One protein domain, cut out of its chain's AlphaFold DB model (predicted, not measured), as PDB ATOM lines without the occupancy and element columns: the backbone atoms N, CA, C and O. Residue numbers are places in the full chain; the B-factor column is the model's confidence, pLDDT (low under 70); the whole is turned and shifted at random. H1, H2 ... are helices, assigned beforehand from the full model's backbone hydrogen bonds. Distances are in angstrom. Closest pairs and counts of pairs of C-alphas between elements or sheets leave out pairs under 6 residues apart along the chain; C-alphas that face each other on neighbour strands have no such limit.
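AT A GLANCE: This is residues 98 to 233 of the 263 residues of an uncharacterized protein of Candidatus Bathyarchaeota archaeon (UniProt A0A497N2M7). One very long helix, H1, makes the long axis, and a head of shorter helices packs on its later part: H3 and H6 sit directly on H1, H4 packs on both of them, H5 lies beyond H3 and H4, and H2 turns off at H1's far end. H7 folds back along the middle of H1, and residues 99 to 105 stick out beyond it. The printed part has 136 residues with seven named helices, H1 to H7 in chain order, and no named strand; the class is all helix. The whole is loose, with a radius of gyration of the C-alphas of 18.8 A, and spans 66 by 26 by 24 A.

HOW THE PARTS SIT: Start from H1, residues 101 to 139, the hub, which touches three helices. With its residues 125 to 136 alone it touches H3, residues 158 to 172, at a tilt of 35.2 degrees, only just steep, opposite ways; look at the closest C-alphas, those of Arg 129 and Ser 163, 4.6 A apart. With residues 128 to 139 alone it touches H6, residues 203 to 215, at a steep tilt of 42 degrees, opposite ways; the closest C-alphas, of His 139 and Phe 206, are 5.8 A apart. With residues 110 to 124 alone it touches H7, residues 218 to 232, at a shallow tilt of 34 degrees, only just short of steep, opposite ways; the C-alphas of Cys 124 and Leu 220 come closest, at 6.7 A. Farther out, H4, residues 178 to 185, touches H3 about perpendicular, at 86 degrees, with Gly 169 and Leu 178 closest at 6.8 A between C-alphas. H4 also touches H6, where the closest C-alphas, of Tyr 179 and Phe 207, are 5.7 A apart. The helix packing is mostly crossed: of these five touching pairs, one is at a shallow tilt. H5, residues 187 to 196, and H3 are near each other. H2, residues 141 to 149, is close to H1 but not clearly touching, about perpendicular at 77 degrees. In the backbone, every O i to N i+4 pair is within hydrogen-bond range in H1, H2, H4, H5, H6 and H7, and 7 of 11 are in H3.

IN THESE COORDINATES: Find C-alpha 101 at (69.769, 100.432, 137.075); from there H1 runs 55.3 A to C-alpha 139 at (70.880, 81.939, 84.921). H3 measures 21.8 A, H6 18.2 A and H7 21.5 A; H7 ends at C-alpha 232, (78.527, 100.689, 117.361).

THE WHOLE: The C-alphas farthest apart, of Glu 99 and Ala 149, are 66.5 A from each other. The printed part has no cut, and no link is long. Look for pLDDT under 70 at residues 98 to 101, 150 to 156 and 174 to 175; the mean of the printed part is 85.7.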
ATOM      1  N   GLU A  98      75.533  94.708 137.102       62.59
ATOM      2  CA  GLU A  98      74.115  94.556 137.477       62.59
ATOM      3  C   GLU A  98      73.633  95.591 138.515       62.59
ATOM      4  O   GLU A  98      72.437  95.817 138.670       62.59
ATOM      5  N   GLU A  99      74.547  96.270 139.214       60.44
ATOM      6  CA  GLU A  99      74.206  97.192 140.311       60.44
ATOM      7  C   GLU A  99      73.743  98.589 139.842       60.44
ATOM      8  O   GLU A  99      73.202  99.359 140.639       60.44
ATOM      9  N   ALA A 100      73.915  98.932 138.559       64.88
ATOM     10  CA  ALA A 100      73.518 100.226 138.004       64.88
ATOM     11  C   ALA A 100      72.242 100.107 137.152       64.88
ATOM     12  O   ALA A 100      72.281  99.651 136.010       64.88
ATOM     13  N   SER A 101      71.110 100.588 137.679       69.06
ATOM     14  CA  SER A 101      69.769 100.432 137.075       69.06
ATOM     15  C   SER A 101      69.658 100.854 135.601       69.06
ATOM     16  O   SER A 101      68.961 100.204 134.822       69.06
ATOM     17  N   LYS A 102      70.349 101.926 135.188       79.62
ATOM     18  CA  LYS A 102      70.335 102.390 133.789       79.62
ATOM     19  C   LYS A 102      71.217 101.531 132.878       79.62
ATOM     20  O   LYS A 102      70.843 101.292 131.734       79.62
ATOM     21  N   VAL A 103      72.359 101.061 133.382       85.38
ATOM     22  CA  VAL A 103      73.275 100.190 132.630       85.38
ATOM     23  C   VAL A 103      72.651  98.809 132.443       85.38
ATOM     24  O   VAL A 103      72.673  98.294 131.333       85.38
ATOM     25  N   ASP A 104      72.017  98.255 133.478       86.12
ATOM     26  CA  ASP A 104      71.293  96.981 133.403       86.12
ATOM     27  C   ASP A 104      70.185  97.005 132.334       86.12
ATOM     28  O   ASP A 104      70.065  96.085 131.523       86.12
ATOM     29  N   CYS A 105      69.414  98.096 132.258       88.50
ATOM     30  CA  CYS A 105      68.386  98.266 131.228       88.50
ATOM     31  C   CYS A 105      68.977  98.262 129.806       88.50
ATOM     32  O   CYS A 105      68.489  97.545 128.931       88.50
ATOM     33  N   GLU A 106      70.051  99.020 129.572       92.12
ATOM     34  CA  GLU A 106      70.694  99.086 128.252       92.12
ATOM     35  C   GLU A 106      71.450  97.794 127.906       92.12
ATOM     36  O   GLU A 106      71.462  97.394 126.744       92.12
ATOM     37  N   LEU A 107      72.004  97.078 128.891       91.56
ATOM     38  CA  LEU A 107      72.576  95.740 128.702       91.56
ATOM     39  C   LEU A 107      71.508  94.740 128.247       91.56
ATOM     40  O   LEU A 107      71.723  94.006 127.282       91.56
ATOM     41  N   LYS A 108      70.335  94.738 128.893       91.56
ATOM     42  CA  LYS A 108      69.190  93.900 128.497       91.56
ATOM     43  C   LYS A 108      68.677  94.258 127.105       91.56
ATOM     44  O   LYS A 108      68.417  93.363 126.301       91.56
ATOM     45  N   ALA A 109      68.566  95.550 126.800       93.31
ATOM     46  CA  ALA A 109      68.164  96.020 125.478       93.31
ATOM     47  C   ALA A 109      69.166  95.583 124.399       93.31
ATOM     48  O   ALA A 109      68.766  95.070 123.354       93.31
ATOM     49  N   TYR A 110      70.465  95.717 124.670       95.19
ATOM     50  CA  TYR A 110      71.516  95.302 123.749       95.19
ATOM     51  C   TYR A 110      71.552  93.781 123.557       95.19
ATOM     52  O   TYR A 110      71.661  93.304 122.431       95.19
ATOM     53  N   ARG A 111      71.357  93.001 124.625       95.00
ATOM     54  CA  ARG A 111      71.205  91.544 124.536       95.00
ATOM     55  C   ARG A 111      70.039  91.149 123.624       95.00
ATOM     56  O   ARG A 111      70.224  90.336 122.725       95.00
ATOM     57  N   SER A 112      68.871  91.763 123.814       94.81
ATOM     58  CA  SER A 112      67.690  91.534 122.967       94.81
ATOM     59  C   SER A 112      67.946  91.917 121.501       94.81
ATOM     60  O   SER A 112      67.563  91.195 120.578       94.81
ATOM     61  N   LEU A 113      68.685  93.007 121.261       95.25
ATOM     62  CA  LEU A 113      69.127  93.380 119.917       95.25
ATOM     63  C   LEU A 113      70.006  92.286 119.285       95.25
ATOM     64  O   LEU A 113      69.774  91.916 118.138       95.25
ATOM     65  N   LEU A 114      70.968  91.720 120.018       96.38
ATOM     66  CA  LEU A 114      71.825  90.642 119.506       96.38
ATOM     67  C   LEU A 114      71.052  89.340 119.245       96.38
ATOM     68  O   LEU A 114      71.283  88.679 118.231       96.38
ATOM     69  N   GLU A 115      70.112  88.982 120.122       95.88
ATOM     70  CA  GLU A 115      69.236  87.817 119.942       95.88
ATOM     71  C   GLU A 115      68.338  87.982 118.702       95.88
ATOM     72  O   GLU A 115      68.254  87.077 117.868       95.88
ATOM     73  N   SER A 116      67.734  89.161 118.520       95.19
ATOM     74  CA  SER A 116      66.919  89.456 117.335       95.19
ATOM     75  C   SER A 116      67.743  89.486 116.044       95.19
ATOM     76  O   SER A 116      67.299  88.960 115.025       95.19
ATOM     77  N   LEU A 117      68.969  90.015 116.082       95.06
ATOM     78  CA  LEU A 117      69.892  89.993 114.947       95.06
ATOM     79  C   LEU A 117      70.303  88.581 114.545       95.06
ATOM     80  O   LEU A 117      70.400  88.291 113.352       95.06
ATOM     81  N   ARG A 118      70.523  87.693 115.516       95.06
ATOM     82  CA  ARG A 118      70.792  86.282 115.240       95.06
ATOM     83  C   ARG A 118      69.619  85.630 114.515       95.06
ATOM     84  O   ARG A 118      69.832  85.014 113.473       95.06
ATOM     85  N   ALA A 119      68.403  85.797 115.033       94.31
ATOM     86  CA  ALA A 119      67.203  85.248 114.408       94.31
ATOM     87  C   ALA A 119      66.987  85.826 112.999       94.31
ATOM     88  O   ALA A 119      66.691  85.091 112.058       94.31
ATOM     89  N   LEU A 120      67.211  87.133 112.826       93.88
ATOM     90  CA  LEU A 120      67.119  87.789 111.527       93.88
ATOM     91  C   LEU A 120      68.174  87.260 110.547       93.88
ATOM     92  O   LEU A 120      67.833  86.980 109.404       93.88
ATOM     93  N   LYS A 121      69.426  87.056 110.982       93.06
ATOM     94  CA  LYS A 121      70.484  86.447 110.155       93.06
ATOM     95  C   LYS A 121      70.067  85.066 109.658       93.06
ATOM     96  O   LYS A 121      70.245  84.768 108.481       93.06
ATOM     97  N   GLU A 122      69.522  84.227 110.536       91.81
ATOM     98  CA  GLU A 122      69.057  82.879 110.187       91.81
ATOM     99  C   GLU A 122      67.892  82.932 109.184       91.81
ATOM    100  O   GLU A 122      67.957  82.286 108.138       91.81
ATOM    101  N   ALA A 123      66.894  83.790 109.414       92.00
ATOM    102  CA  ALA A 123      65.778  83.980 108.485       92.00
ATOM    103  C   ALA A 123      66.230  84.525 107.116       92.00
ATOM    104  O   ALA A 123      65.810  84.033 106.067       92.00
ATOM    105  N   CYS A 124      67.126  85.518 107.108       92.19
ATOM    106  CA  CYS A 124      67.720  86.045 105.884       92.19
ATOM    107  C   CYS A 124      68.519  84.967 105.148       92.19
ATOM    108  O   CYS A 124      68.433  84.889 103.926       92.19
ATOM    109  N   ARG A 125      69.263  84.118 105.867       91.62
ATOM    110  CA  ARG A 125      70.026  83.011 105.282       91.62
ATOM    111  C   ARG A 125      69.102  82.042 104.550       91.62
ATOM    112  O   ARG A 125      69.403  81.665 103.421       91.62
ATOM    113  N   ASP A 126      67.981  81.665 105.152       90.44
ATOM    114  CA  ASP A 126      67.024  80.758 104.516       90.44
ATOM    115  C   ASP A 126      66.334  81.393 103.301       90.44
ATOM    116  O   ASP A 126      66.221  80.752 102.255       90.44
ATOM    117  N   ALA A 127      65.966  82.674 103.380       90.31
ATOM    118  CA  ALA A 127      65.416  83.405 102.238       90.31
ATOM    119  C   ALA A 127      66.425  83.504 101.080       90.31
ATOM    120  O   ALA A 127      66.092  83.258  99.919       90.31
ATOM    121  N   VAL A 128      67.684  83.801 101.397       91.38
ATOM    122  CA  VAL A 128      68.791  83.843 100.441       91.38
ATOM    123  C   VAL A 128      68.977  82.500  99.740       91.38
ATOM    124  O   VAL A 128      69.177  82.478  98.528       91.38
ATOM    125  N   ARG A 129      68.879  81.374 100.459       91.19
ATOM    126  CA  ARG A 129      68.977  80.042  99.840       91.19
ATOM    127  C   ARG A 129      67.955  79.880  98.724       91.19
ATOM    128  O   ARG A 129      68.323  79.421  97.649       91.19
ATOM    129  N   ILE A 130      66.711  80.303  98.947       89.75
ATOM    130  CA  ILE A 130      65.642  80.246  97.941       89.75
ATOM    131  C   ILE A 130      66.002  81.099  96.717       89.75
ATOM    132  O   ILE A 130      65.866  80.632  95.587       89.75
ATOM    133  N   TRP A 131      66.529  82.308  96.927       91.25
ATOM    134  CA  TRP A 131      66.990  83.167  95.832       91.25
ATOM    135  C   TRP A 131      68.143  82.557  95.035       91.25
ATOM    136  O   TRP A 131      68.159  82.680  93.814       91.25
ATOM    137  N   VAL A 132      69.075  81.861  95.690       90.44
ATOM    138  CA  VAL A 132      70.156  81.140  95.003       90.44
ATOM    139  C   VAL A 132      69.597  79.999  94.153       90.44
ATOM    140  O   VAL A 132      69.988  79.869  92.995       90.44
ATOM    141  N   LEU A 133      68.663  79.203  94.690       88.00
ATOM    142  CA  LEU A 133      68.006  78.128  93.933       88.00
ATOM    143  C   LEU A 133      67.340  78.673  92.663       88.00
ATOM    144  O   LEU A 133      67.496  78.108  91.580       88.00
ATOM    145  N   GLU A 134      66.624  79.789  92.787       88.12
ATOM    146  CA  GLU A 134      65.947  80.415  91.655       88.12
ATOM    147  C   GLU A 134      66.939  81.022  90.656       88.12
ATOM    148  O   GLU A 134      66.812  80.817  89.450       88.12
ATOM    149  N   ALA A 135      67.995  81.679  91.140       89.62
ATOM    150  CA  ALA A 135      69.051  82.213  90.288       89.62
ATOM    151  C   ALA A 135      69.733  81.114  89.460       89.62
ATOM    152  O   ALA A 135      70.025  81.335  88.288       89.62
ATOM    153  N   VAL A 136      69.949  79.918  90.024       88.31
ATOM    154  CA  VAL A 136      70.509  78.778  89.276       88.31
ATOM    155  C   VAL A 136      69.568  78.359  88.145       88.31
ATOM    156  O   VAL A 136      70.019  78.125  87.026       88.31
ATOM    157  N   ARG A 137      68.253  78.319  88.386       86.19
ATOM    158  CA  ARG A 137      67.261  77.942  87.362       86.19
ATOM    159  C   ARG A 137      67.178  78.950  86.221       86.19
ATOM    160  O   ARG A 137      67.001  78.549  85.073       86.19
ATOM    161  N   VAL A 138      67.286  80.236  86.544       89.00
ATOM    162  CA  VAL A 138      67.145  81.330  85.576       89.00
ATOM    163  C   VAL A 138      68.444  81.578  84.809       89.00
ATOM    164  O   VAL A 138      68.401  81.833  83.607       89.00
ATOM    165  N   HIS A 139      69.595  81.505  85.479       90.12
ATOM    166  CA  HIS A 139      70.880  81.939  84.921       90.12
ATOM    167  C   HIS A 139      71.847  80.801  84.581       90.12
ATOM    168  O   HIS A 139      72.827  81.061  83.890       90.12
ATOM    169  N   LEU A 140      71.576  79.568  85.021       89.75
ATOM    170  CA  LEU A 140      72.317  78.361  84.631       89.75
ATOM    171  C   LEU A 140      71.395  77.231  84.094       89.75
ATOM    172  O   LEU A 140      71.536  76.066  84.498       89.75
ATOM    173  N   PRO A 141      70.398  77.523  83.227       89.31
ATOM    174  CA  PRO A 141      69.420  76.531  82.779       89.31
ATOM    175  C   PRO A 141      70.019  75.354  81.991       89.31
ATOM    176  O   PRO A 141      69.516  74.233  82.113       89.31
ATOM    177  N   GLN A 142      71.057  75.565  81.177       88.75
ATOM    178  CA  GLN A 142      71.705  74.506  80.396       88.75
ATOM    179  C   GLN A 142      72.609  73.652  81.279       88.75
ATOM    180  O   GLN A 142      72.520  72.423  81.221       88.75
ATOM    181  N   THR A 143      73.385  74.280  82.168       86.56
ATOM    182  CA  THR A 143      74.161  73.571  83.195       86.56
ATOM    183  C   THR A 143      73.248  72.675  84.034       86.56
ATOM    184  O   THR A 143      73.536  71.492  84.214       86.56
ATOM    185  N   MET A 144      72.086  73.179  84.473       82.62
ATOM    186  CA  MET A 144      71.124  72.383  85.242       82.62
ATOM    187  C   MET A 144      70.568  71.190  84.440       82.62
ATOM    188  O   MET A 144      70.377  70.110  85.001       82.62
ATOM    189  N   LYS A 145      70.297  71.353  83.135       81.44
ATOM    190  CA  LYS A 145      69.834  70.251  82.268       81.44
ATOM    191  C   LYS A 145      70.898  69.170  82.097       81.44
ATOM    192  O   LYS A 145      70.563  67.992  82.211       81.44
ATOM    193  N   ARG A 146      72.156  69.559  81.850       79.44
ATOM    194  CA  ARG A 146      73.283  68.620  81.715       79.44
ATOM    195  C   ARG A 146      73.515  67.846  83.008       79.44
ATOM    196  O   ARG A 146      73.541  66.621  82.982       79.44
ATOM    197  N   TRP A 147      73.547  68.542  84.143       76.56
ATOM    198  CA  TRP A 147      73.761  67.915  85.448       76.56
ATOM    199  C   TRP A 147      72.662  66.907  85.800       76.56
ATOM    200  O   TRP A 147      72.951  65.807  86.256       76.56
ATOM    201  N   LYS A 148      71.390  67.220  85.522       71.00
ATOM    202  CA  LYS A 148      70.286  66.265  85.738       71.00
ATOM    203  C   LYS A 148      70.386  65.013  84.857       71.00
ATOM    204  O   LYS A 148      69.849  63.973  85.234       71.00
ATOM    205  N   ALA A 149      71.020  65.113  83.690       70.00
ATOM    206  CA  ALA A 149      71.193  64.001  82.761       70.00
ATOM    207  C   ALA A 149      72.425  63.134  83.088       70.00
ATOM    208  O   ALA A 149      72.414  61.927  82.835       70.00
ATOM    209  N   GLU A 150      73.475  63.721  83.666       62.91
ATOM    210  CA  GLU A 150      74.712  63.025  84.019       62.91
ATOM    211  C   GLU A 150      74.556  62.220  85.327       62.91
ATOM    212  O   GLU A 150      74.539  62.756  86.430       62.91
ATOM    213  N   LYS A 151      74.489  60.883  85.221       51.22
ATOM    214  CA  LYS A 151      74.439  59.924  86.353       51.22
ATOM    215  C   LYS A 151      75.763  59.800  87.140       51.22
ATOM    216  O   LYS A 151      76.007  58.777  87.783       51.22
ATOM    217  N   HIS A 152      76.663  60.776  87.067       48.09
ATOM    218  CA  HIS A 152      77.996  60.667  87.657       48.09
ATOM    219  C   HIS A 152      78.030  61.232  89.073       48.09
ATOM    220  O   HIS A 152      78.239  62.423  89.219       48.09
ATOM    221  N   GLY A 153      77.865  60.362  90.082       44.72
ATOM    222  CA  GLY A 153      78.488  60.376  91.427       44.72
ATOM    223  C   GLY A 153      78.448  61.625  92.329       44.72
ATOM    224  O   GLY A 153      78.745  61.512  93.515       44.72
ATOM    225  N   PHE A 154      78.090  62.794  91.816       49.72
ATOM    226  CA  PHE A 154      77.982  64.059  92.516       49.72
ATOM    227  C   PHE A 154      76.521  64.317  92.864       49.72
ATOM    228  O   PHE A 154      75.608  63.899  92.151       49.72
ATOM    229  N   ASN A 155      76.318  64.978  94.004       51.56
ATOM    230  CA  ASN A 155      75.009  65.254  94.585       51.56
ATOM    231  C   ASN A 155      74.019  65.750  93.501       51.56
ATOM    232  O   ASN A 155      74.357  66.703  92.795       51.56
ATOM    233  N   PRO A 156      72.829  65.135  93.346       57.25
ATOM    234  CA  PRO A 156      71.863  65.464  92.288       57.25
ATOM    235  C   PRO A 156      71.316  66.907  92.312       57.25
ATOM    236  O   PRO A 156      70.514  67.260  91.448       57.25
ATOM    237  N   LEU A 157      71.722  67.737  93.276       70.38
ATOM    238  CA  LEU A 157      71.193  69.078  93.516       70.38
ATOM    239  C   LEU A 157      72.323  70.125  93.584       70.38
ATOM    240  O   LEU A 157      72.741  70.551  94.665       70.38
ATOM    241  N   LEU A 158      72.831  70.540  92.412       75.00
ATOM    242  CA  LEU A 158      73.717  71.710  92.246       75.00
ATOM    243  C   LEU A 158      73.173  72.929  92.990       75.00
ATOM    244  O   LEU A 158      73.885  73.618  93.713       75.00
ATOM    245  N   ASP A 159      71.892  73.189  92.776       76.19
ATOM    246  CA  ASP A 159      71.168  74.302  93.353       76.19
ATOM    247  C   ASP A 159      71.205  74.232  94.886       76.19
ATOM    248  O   ASP A 159      71.562  75.216  95.536       76.19
ATOM    249  N   GLU A 160      70.948  73.066  95.481       81.25
ATOM    250  CA  GLU A 160      71.033  72.894  96.931       81.25
ATOM    251  C   GLU A 160      72.454  73.125  97.454       81.25
ATOM    252  O   GLU A 160      72.635  73.823  98.458       81.25
ATOM    253  N   LEU A 161      73.462  72.589  96.768       81.81
ATOM    254  CA  LEU A 161      74.859  72.757  97.150       81.81
ATOM    255  C   LEU A 161      75.268  74.237  97.106       81.81
ATOM    256  O   LEU A 161      75.752  74.766  98.108       81.81
ATOM    257  N   LEU A 162      75.005  74.926  95.990       86.00
ATOM    258  CA  LEU A 162      75.265  76.359  95.852       86.00
ATOM    259  C   LEU A 162      74.488  77.174  96.882       86.00
ATOM    260  O   LEU A 162      75.059  78.078  97.486       86.00
ATOM    261  N   SER A 163      73.222  76.837  97.140       86.94
ATOM    262  CA  SER A 163      72.414  77.536  98.142       86.94
ATOM    263  C   SER A 163      73.055  77.459  99.527       86.94
ATOM    264  O   SER A 163      73.126  78.465 100.227       86.94
ATOM    265  N   ARG A 164      73.589  76.295  99.919       85.31
ATOM    266  CA  ARG A 164      74.224  76.106 101.229       85.31
ATOM    267  C   ARG A 164      75.551  76.852 101.332       85.31
ATOM    268  O   ARG A 164      75.798  77.472 102.365       85.31
ATOM    269  N   SER A 165      76.376  76.802 100.287       84.12
ATOM    270  CA  SER A 165      77.696  77.442 100.272       84.12
ATOM    271  C   SER A 165      77.611  78.966 100.156       84.12
ATOM    272  O   SER A 165      78.351  79.676 100.830       84.12
ATOM    273  N   LEU A 166      76.683  79.492  99.351       87.31
ATOM    274  CA  LEU A 166      76.566  80.932  99.103       87.31
ATOM    275  C   LEU A 166      75.787  81.677 100.182       87.31
ATOM    276  O   LEU A 166      76.063  82.851 100.424       87.31
ATOM    277  N   ALA A 167      74.845  81.017 100.861       84.00
ATOM    278  CA  ALA A 167      73.986  81.696 101.826       84.00
ATOM    279  C   ALA A 167      74.735  82.291 103.024       84.00
ATOM    280  O   ALA A 167      74.255  83.253 103.616       84.00
ATOM    281  N   SER A 168      75.901  81.749 103.381       77.31
ATOM    282  CA  SER A 168      76.756  82.329 104.426       77.31
ATOM    283  C   SER A 168      77.598  83.490 103.886       77.31
ATOM    284  O   SER A 168      77.698  84.529 104.536       77.31
ATOM    285  N   GLY A 169      78.125  83.349 102.664       81.44
ATOM    286  CA  GLY A 169      79.016  84.333 102.047       81.44
ATOM    287  C   GLY A 169      78.388  85.706 101.847       81.44
ATOM    288  O   GLY A 169      79.070  86.716 101.957       81.44
ATOM    289  N   ILE A 170      77.073  85.773 101.650       82.88
ATOM    290  CA  ILE A 170      76.355  87.041 101.444       82.88
ATOM    291  C   ILE A 170      76.441  87.984 102.647       82.88
ATOM    292  O   ILE A 170      76.407  89.197 102.473       82.88
ATOM    293  N   PHE A 171      76.597  87.454 103.860       83.12
ATOM    294  CA  PHE A 171      76.783  88.288 105.048       83.12
ATOM    295  C   PHE A 171      78.256  88.645 105.292       83.12
ATOM    296  O   PHE A 171      78.558  89.667 105.908       83.12
ATOM    297  N   GLU A 172      79.177  87.804 104.824       81.44
ATOM    298  CA  GLU A 172      80.621  87.964 105.020       81.44
ATOM    299  C   GLU A 172      81.246  88.914 103.992       81.44
ATOM    300  O   GLU A 172      82.199  89.635 104.297       81.44
ATOM    301  N   VAL A 173      80.676  88.975 102.787       80.62
ATOM    302  CA  VAL A 173      81.081  89.890 101.717       80.62
ATOM    303  C   VAL A 173      80.555  91.289 102.033       80.62
ATOM    304  O   VAL A 173      79.545  91.745 101.507       80.62
ATOM    305  N   ARG A 174      81.243  91.992 102.939       61.53
ATOM    306  CA  ARG A 174      80.812  93.320 103.398       61.53
ATOM    307  C   ARG A 174      81.027  94.445 102.384       61.53
ATOM    308  O   ARG A 174      80.419  95.481 102.587       61.53
ATOM    309  N   ASN A 175      81.863  94.261 101.353       63.56
ATOM    310  CA  ASN A 175      82.097  95.185 100.225       63.56
ATOM    311  C   ASN A 175      83.029  94.520  99.192       63.56
ATOM    312  O   ASN A 175      84.181  94.918  99.020       63.56
ATOM    313  N   GLY A 176      82.577  93.447  98.550       75.62
ATOM    314  CA  GLY A 176      83.404  92.701  97.605       75.62
ATOM    315  C   GLY A 176      82.565  91.889  96.637       75.62
ATOM    316  O   GLY A 176      81.339  91.946  96.673       75.62
ATOM    317  N   SER A 177      83.231  91.127  95.776       88.44
ATOM    318  CA  SER A 177      82.535  90.192  94.903       88.44
ATOM    319  C   SER A 177      82.327  88.857  95.614       88.44
ATOM    320  O   SER A 177      83.277  88.238  96.095       88.44
ATOM    321  N   LEU A 178      81.079  88.397  95.635       90.56
ATOM    322  CA  LEU A 178      80.670  87.058  96.032       90.56
ATOM    323  C   LEU A 178      81.376  85.992  95.188       90.56
ATOM    324  O   LEU A 178      81.697  84.932  95.716       90.56
ATOM    325  N   TYR A 179      81.670  86.283  93.917       92.06
ATOM    326  CA  TYR A 179      82.463  85.408  93.050       92.06
ATOM    327  C   TYR A 179      83.886  85.212  93.590       92.06
ATOM    328  O   TYR A 179      84.313  84.077  93.809       92.06
ATOM    329  N   GLU A 180      84.603  86.304  93.874       91.50
ATOM    330  CA  GLU A 180      85.969  86.234  94.412       91.50
ATOM    331  C   GLU A 180      85.997  85.616  95.815       91.50
ATOM    332  O   GLU A 180      86.836  84.760  96.101       91.50
ATOM    333  N   TRP A 181      85.036  85.973  96.675       91.56
ATOM    334  CA  TRP A 181      84.887  85.342  97.987       91.56
ATOM    335  C   TRP A 181      84.672  83.833  97.863       91.56
ATOM    336  O   TRP A 181      85.316  83.061  98.572       91.56
ATOM    337  N   PHE A 182      83.811  83.395  96.947       91.25
ATOM    338  CA  PHE A 182      83.510  81.981  96.768       91.25
ATOM    339  C   PHE A 182      84.711  81.210  96.217       91.25
ATOM    340  O   PHE A 182      85.006  80.111  96.682       91.25
ATOM    341  N   LYS A 183      85.454  81.803  95.280       91.94
ATOM    342  CA  LYS A 183      86.696  81.236  94.747       91.94
ATOM    343  C   LYS A 183      87.768  81.062  95.829       91.94
ATOM    344  O   LYS A 183      88.447  80.039  95.846       91.94
ATOM    345  N   LEU A 184      87.897  82.029  96.740       90.94
ATOM    346  CA  LEU A 184      88.855  81.990  97.852       90.94
ATOM    347  C   LEU A 184      88.459  80.993  98.949       90.94
ATOM    348  O   LEU A 184      89.303  80.237  99.421       90.94
ATOM    349  N   ASN A 185      87.188  80.981  99.353       88.88
ATOM    350  CA  ASN A 185      86.719  80.190 100.498       88.88
ATOM    351  C   ASN A 185      86.287  78.767 100.118       88.88
ATOM    352  O   ASN A 185      86.259  77.873 100.966       88.88
ATOM    353  N   HIS A 186      85.979  78.526  98.841       88.62
ATOM    354  CA  HIS A 186      85.552  77.226  98.329       88.62
ATOM    355  C   HIS A 186      86.281  76.839  97.024       88.62
ATOM    356  O   HIS A 186      85.624  76.509  96.033       88.62
ATOM    357  N   PRO A 187      87.629  76.806  97.000       89.88
ATOM    358  CA  PRO A 187      88.400  76.638  95.765       89.88
ATOM    359  C   PRO A 187      88.114  75.316  95.040       89.88
ATOM    360  O   PRO A 187      87.922  75.311  93.827       89.88
ATOM    361  N   GLY A 188      88.005  74.197  95.768       87.06
ATOM    362  CA  GLY A 188      87.702  72.894  95.159       87.06
ATOM    363  C   GLY A 188      86.292  72.822  94.560       87.06
ATOM    364  O   GLY A 188      86.087  72.219  93.509       87.06
ATOM    365  N   LEU A 189      85.322  73.486  95.196       86.38
ATOM    366  CA  LEU A 189      83.967  73.577  94.662       86.38
ATOM    367  C   LEU A 189      83.916  74.497  93.440       86.38
ATOM    368  O   LEU A 189      83.264  74.174  92.452       86.38
ATOM    369  N   PHE A 190      84.629  75.619  93.488       89.88
ATOM    370  CA  PHE A 190      84.746  76.540  92.368       89.88
ATOM    371  C   PHE A 190      85.381  75.875  91.140       89.88
ATOM    372  O   PHE A 190      84.867  76.019  90.030       89.88
ATOM    373  N   GLU A 191      86.456  75.103  91.323       88.75
ATOM    374  CA  GLU A 191      87.096  74.354  90.237       88.75
ATOM    375  C   GLU A 191      86.145  73.318  89.623       88.75
ATOM    376  O   GLU A 191      86.045  73.221  88.398       88.75
ATOM    377  N   ALA A 192      85.410  72.576  90.457       84.44
ATOM    378  CA  ALA A 192      84.413  71.617  89.990       84.44
ATOM    379  C   ALA A 192      83.301  72.308  89.187       84.44
ATOM    380  O   ALA A 192      83.013  71.903  88.063       84.44
ATOM    381  N   LEU A 193      82.728  73.393  89.715       85.69
ATOM    382  CA  LEU A 193      81.690  74.162  89.026       85.69
ATOM    383  C   LEU A 193      82.185  74.718  87.691       85.69
ATOM    384  O   LEU A 193      81.478  74.619  86.697       85.69
ATOM    385  N   SER A 194      83.410  75.241  87.644       87.44
ATOM    386  CA  SER A 194      83.987  75.828  86.428       87.44
ATOM    387  C   SER A 194      84.142  74.817  85.286       87.44
ATOM    388  O   SER A 194      84.097  75.206  84.124       87.44
ATOM    389  N   LYS A 195      84.310  73.526  85.600       84.50
ATOM    390  CA  LYS A 195      84.371  72.436  84.607       84.50
ATOM    391  C   LYS A 195      82.989  71.933  84.187       84.50
ATOM    392  O   LYS A 195      82.853  71.386  83.098       84.50
ATOM    393  N   LEU A 196      81.998  72.073  85.067       80.25
ATOM    394  CA  LEU A 196      80.642  71.548  84.884       80.25
ATOM    395  C   LEU A 196      79.692  72.546  84.218       80.25
ATOM    396  O   LEU A 196      78.675  72.141  83.657       80.25
ATOM    397  N   VAL A 197      79.997  73.841  84.297       87.62
ATOM    398  CA  VAL A 197      79.189  74.891  83.674       87.62
ATOM    399  C   VAL A 197      79.203  74.733  82.158       87.62
ATOM    400  O   VAL A 197      80.246  74.512  81.542       87.62
ATOM    401  N   ASP A 198      78.018  74.825  81.554       88.94
ATOM    402  CA  ASP A 198      77.859  74.789  80.105       88.94
ATOM    403  C   ASP A 198      78.686  75.922  79.467       88.94
ATOM    404  O   ASP A 198      78.596  77.057  79.929       88.94
ATOM    405  N   PRO A 199      79.457  75.673  78.390       87.62
ATOM    406  CA  PRO A 199      80.262  76.707  77.733       87.62
ATOM    407  C   PRO A 199      79.484  77.936  77.238       87.62
ATOM    408  O   PRO A 199      80.089  78.969  76.964       87.62
ATOM    409  N   SER A 200      78.161  77.830  77.072       89.50
ATOM    410  CA  SER A 200      77.289  78.960  76.728       89.50
ATOM    411  C   SER A 200      76.878  79.825  77.929       89.50
ATOM    412  O   SER A 200      76.255  80.870  77.744       89.50
ATOM    413  N   GLU A 201      77.229  79.418  79.149       92.06
ATOM    414  CA  GLU A 201      76.895  80.080  80.407       92.06
ATOM    415  C   GLU A 201      78.165  80.555  81.130       92.06
ATOM    416  O   GLU A 201      79.273  80.087  80.880       92.06
ATOM    417  N   SER A 202      78.021  81.526  82.035       91.94
ATOM    418  CA  SER A 202      79.152  82.107  82.767       91.94
ATOM    419  C   SER A 202      78.861  82.166  84.259       91.94
ATOM    420  O   SER A 202      77.882  82.785  84.686       91.94
ATOM    421  N   LEU A 203      79.756  81.569  85.057       91.25
ATOM    422  CA  LEU A 203      79.711  81.676  86.515       91.25
ATOM    423  C   LEU A 203      79.814  83.133  86.964       91.25
ATOM    424  O   LEU A 203      79.025  83.566  87.792       91.25
ATOM    425  N   GLU A 204      80.721  83.917  86.389       92.44
ATOM    426  CA  GLU A 204      80.877  85.330  86.745       92.44
ATOM    427  C   GLU A 204      79.578  86.123  86.516       92.44
ATOM    428  O   GLU A 204      79.145  86.896  87.374       92.44
ATOM    429  N   VAL A 205      78.885  85.867  85.397       91.75
ATOM    430  CA  VAL A 205      77.575  86.476  85.122       91.75
ATOM    431  C   VAL A 205      76.524  86.006  86.127       91.75
ATOM    432  O   VAL A 205      75.772  86.844  86.627       91.75
ATOM    433  N   PHE A 206      76.483  84.711  86.452       93.19
ATOM    434  CA  PHE A 206      75.583  84.161  87.471       93.19
ATOM    435  C   PHE A 206      75.774  84.852  88.831       93.19
ATOM    436  O   PHE A 206      74.805  85.359  89.397       93.19
ATOM    437  N   PHE A 207      77.014  84.940  89.321       93.06
ATOM    438  CA  PHE A 207      77.333  85.574  90.602       93.06
ATOM    439  C   PHE A 207      76.950  87.055  90.612       93.06
ATOM    440  O   PHE A 207      76.284  87.505  91.541       93.06
ATOM    441  N   ARG A 208      77.270  87.798  89.549       92.06
ATOM    442  CA  ARG A 208      76.910  89.217  89.429       92.06
ATOM    443  C   ARG A 208      75.394  89.441  89.400       92.06
ATOM    444  O   ARG A 208      74.892  90.404  89.978       92.06
ATOM    445  N   MET A 209      74.646  88.579  88.708       92.88
ATOM    446  CA  MET A 209      73.181  88.663  88.679       92.88
ATOM    447  C   MET A 209      72.576  88.342  90.045       92.88
ATOM    448  O   MET A 209      71.660  89.037  90.485       92.88
ATOM    449  N   LEU A 210      73.120  87.340  90.738       92.06
ATOM    450  CA  LEU A 210      72.733  87.006  92.102       92.06
ATOM    451  C   LEU A 210      73.003  88.180  93.058       92.06
ATOM    452  O   LEU A 210      72.088  88.607  93.752       92.06
ATOM    453  N   GLU A 211      74.205  88.760  93.046       91.12
ATOM    454  CA  GLU A 211      74.561  89.947  93.841       91.12
ATOM    455  C   GLU A 211      73.592  91.109  93.601       91.12
ATOM    456  O   GLU A 211      73.078  91.706  94.549       91.12
ATOM    457  N   LYS A 212      73.288  91.403  92.330       90.62
ATOM    458  CA  LYS A 212      72.343  92.463  91.963       90.62
ATOM    459  C   LYS A 212      70.958  92.200  92.546       90.62
ATOM    460  O   LYS A 212      70.391  93.099  93.161       90.62
ATOM    461  N   THR A 213      70.428  90.990  92.394       90.88
ATOM    462  CA  THR A 213      69.131  90.615  92.973       90.88
ATOM    463  C   THR A 213      69.145  90.758  94.489       90.88
ATOM    464  O   THR A 213      68.238  91.365  95.057       90.88
ATOM    465  N   LEU A 214      70.195  90.266  95.146       90.50
ATOM    466  CA  LEU A 214      70.282  90.263  96.599       90.50
ATOM    467  C   LEU A 214      70.420  91.669  97.192       90.50
ATOM    468  O   LEU A 214      69.761  91.983  98.180       90.50
ATOM    469  N   SER A 215      71.192  92.547  96.549       88.06
ATOM    470  CA  SER A 215      71.319  93.961  96.938       88.06
ATOM    471  C   SER A 215      69.985  94.722  96.911       88.06
ATOM    472  O   SER A 215      69.805  95.716  97.619       88.06
ATOM    473  N   GLY A 216      69.021  94.242  96.120       88.81
ATOM    474  CA  GLY A 216      67.678  94.809  96.029       88.81
ATOM    475  C   GLY A 216      66.762  94.449  97.198       88.81
ATOM    476  O   GLY A 216      65.749  95.118  97.382       88.81
ATOM    477  N   LEU A 217      67.104  93.433  97.995       91.12
ATOM    478  CA  LEU A 217      66.222  92.866  99.012       91.12
ATOM    479  C   LEU A 217      66.189  93.716 100.283       91.12
ATOM    480  O   LEU A 217      67.184  93.845 100.998       91.12
ATOM    481  N   ASP A 218      65.012  94.235 100.620       92.06
ATOM    482  CA  ASP A 218      64.861  95.154 101.752       92.06
ATOM    483  C   ASP A 218      65.196  94.516 103.100       92.06
ATOM    484  O   ASP A 218      65.790  95.165 103.955       92.06
ATOM    485  N   TYR A 219      64.909  93.228 103.289       90.12
ATOM    486  CA  TYR A 219      65.254  92.540 104.534       90.12
ATOM    487  C   TYR A 219      66.771  92.408 104.750       90.12
ATOM    488  O   TYR A 219      67.221  92.469 105.892       90.12
ATOM    489  N   LEU A 220      67.571  92.292 103.680       90.94
ATOM    490  CA  LEU A 220      69.035  92.295 103.788       90.94
ATOM    491  C   LEU A 220      69.560  93.692 104.129       90.94
ATOM    492  O   LEU A 220      70.450  93.813 104.968       90.94
ATOM    493  N   LYS A 221      68.956  94.746 103.565       90.75
ATOM    494  CA  LYS A 221      69.273  96.137 103.936       90.75
ATOM    495  C   LYS A 221      68.940  96.416 105.403       90.75
ATOM    496  O   LYS A 221      69.746  97.006 106.115       90.75
ATOM    497  N   VAL A 222      67.776  95.956 105.872       92.94
ATOM    498  CA  VAL A 222      67.367  96.072 107.283       92.94
ATOM    499  C   VAL A 222      68.343  95.326 108.189       92.94
ATOM    500  O   VAL A 222      68.772  95.879 109.201       92.94
ATOM    501  N   PHE A 223      68.734  94.104 107.821       93.06
ATOM    502  CA  PHE A 223      69.744  93.353 108.562       93.06
ATOM    503  C   PHE A 223      71.067  94.126 108.654       93.06
ATOM    504  O   PHE A 223      71.623  94.254 109.742       93.06
ATOM    505  N   GLN A 224      71.543  94.683 107.540       90.88
ATOM    506  CA  GLN A 224      72.798  95.430 107.488       90.88
ATOM    507  C   GLN A 224      72.752  96.694 108.359       90.88
ATOM    508  O   GLN A 224      73.654  96.907 109.166       90.88
ATOM    509  N   ALA A 225      71.661  97.461 108.301       91.56
ATOM    510  CA  ALA A 225      71.463  98.631 109.157       91.56
ATOM    511  C   ALA A 225      71.428  98.263 110.653       91.56
ATOM    512  O   ALA A 225      72.053  98.920 111.485       91.56
ATOM    513  N   LYS A 226      70.738  97.172 111.014       93.38
ATOM    514  CA  LYS A 226      70.700  96.682 112.402       93.38
ATOM    515  C   LYS A 226      72.049  96.158 112.880       93.38
ATOM    516  O   LYS A 226      72.403  96.330 114.044       93.38
ATOM    517  N   LEU A 227      72.815  95.537 111.993       93.69
ATOM    518  CA  LEU A 227      74.165  95.079 112.282       93.69
ATOM    519  C   LEU A 227      75.122  96.252 112.523       93.69
ATOM    520  O   LEU A 227      75.976  96.155 113.405       93.69
ATOM    521  N   GLU A 228      74.988  97.347 111.776       92.19
ATOM    522  CA  GLU A 228      75.741  98.586 112.007       92.19
ATOM    523  C   GLU A 228      75.396  99.205 113.368       92.19
ATOM    524  O   GLU A 228      76.305  99.462 114.159       92.19
ATOM    525  N   GLU A 229      74.101  99.322 113.690       92.62
ATOM    526  CA  GLU A 229      73.607  99.767 115.004       92.62
ATOM    527  C   GLU A 229      74.198  98.918 116.145       92.62
ATOM    528  O   GLU A 229      74.737  99.436 117.127       92.62
ATOM    529  N   ALA A 230      74.169  97.591 116.006       94.38
ATOM    530  CA  ALA A 230      74.737  96.699 117.009       94.38
ATOM    531  C   ALA A 230      76.271  96.775 117.084       94.38
ATOM    532  O   ALA A 230      76.836  96.605 118.163       94.38
ATOM    533  N   SER A 231      76.950  97.039 115.964       93.75
ATOM    534  CA  SER A 231      78.416  97.130 115.897       93.75
ATOM    535  C   SER A 231      78.974  98.406 116.534       93.75
ATOM    536  O   SER A 231      80.155  98.427 116.901       93.75
ATOM    537  N   SER A 232      78.162  99.463 116.646       92.62
ATOM    538  CA  SER A 232      78.527 100.689 117.361       92.62
ATOM    539  C   SER A 232      78.212 100.590 118.856       92.62
ATOM    540  O   SER A 232      79.002 101.062 119.679       92.62
ATOM    541  N   ALA A 233      77.096  99.935 119.208       93.75
ATOM    542  CA  ALA A 233      76.577  99.818 120.575       93.75
ATOM    543  C   ALA A 233      76.497 101.172 121.306       93.75
ATOM    544  O   ALA A 233      76.698 101.250 122.520       93.75
TER     545      ALA A 233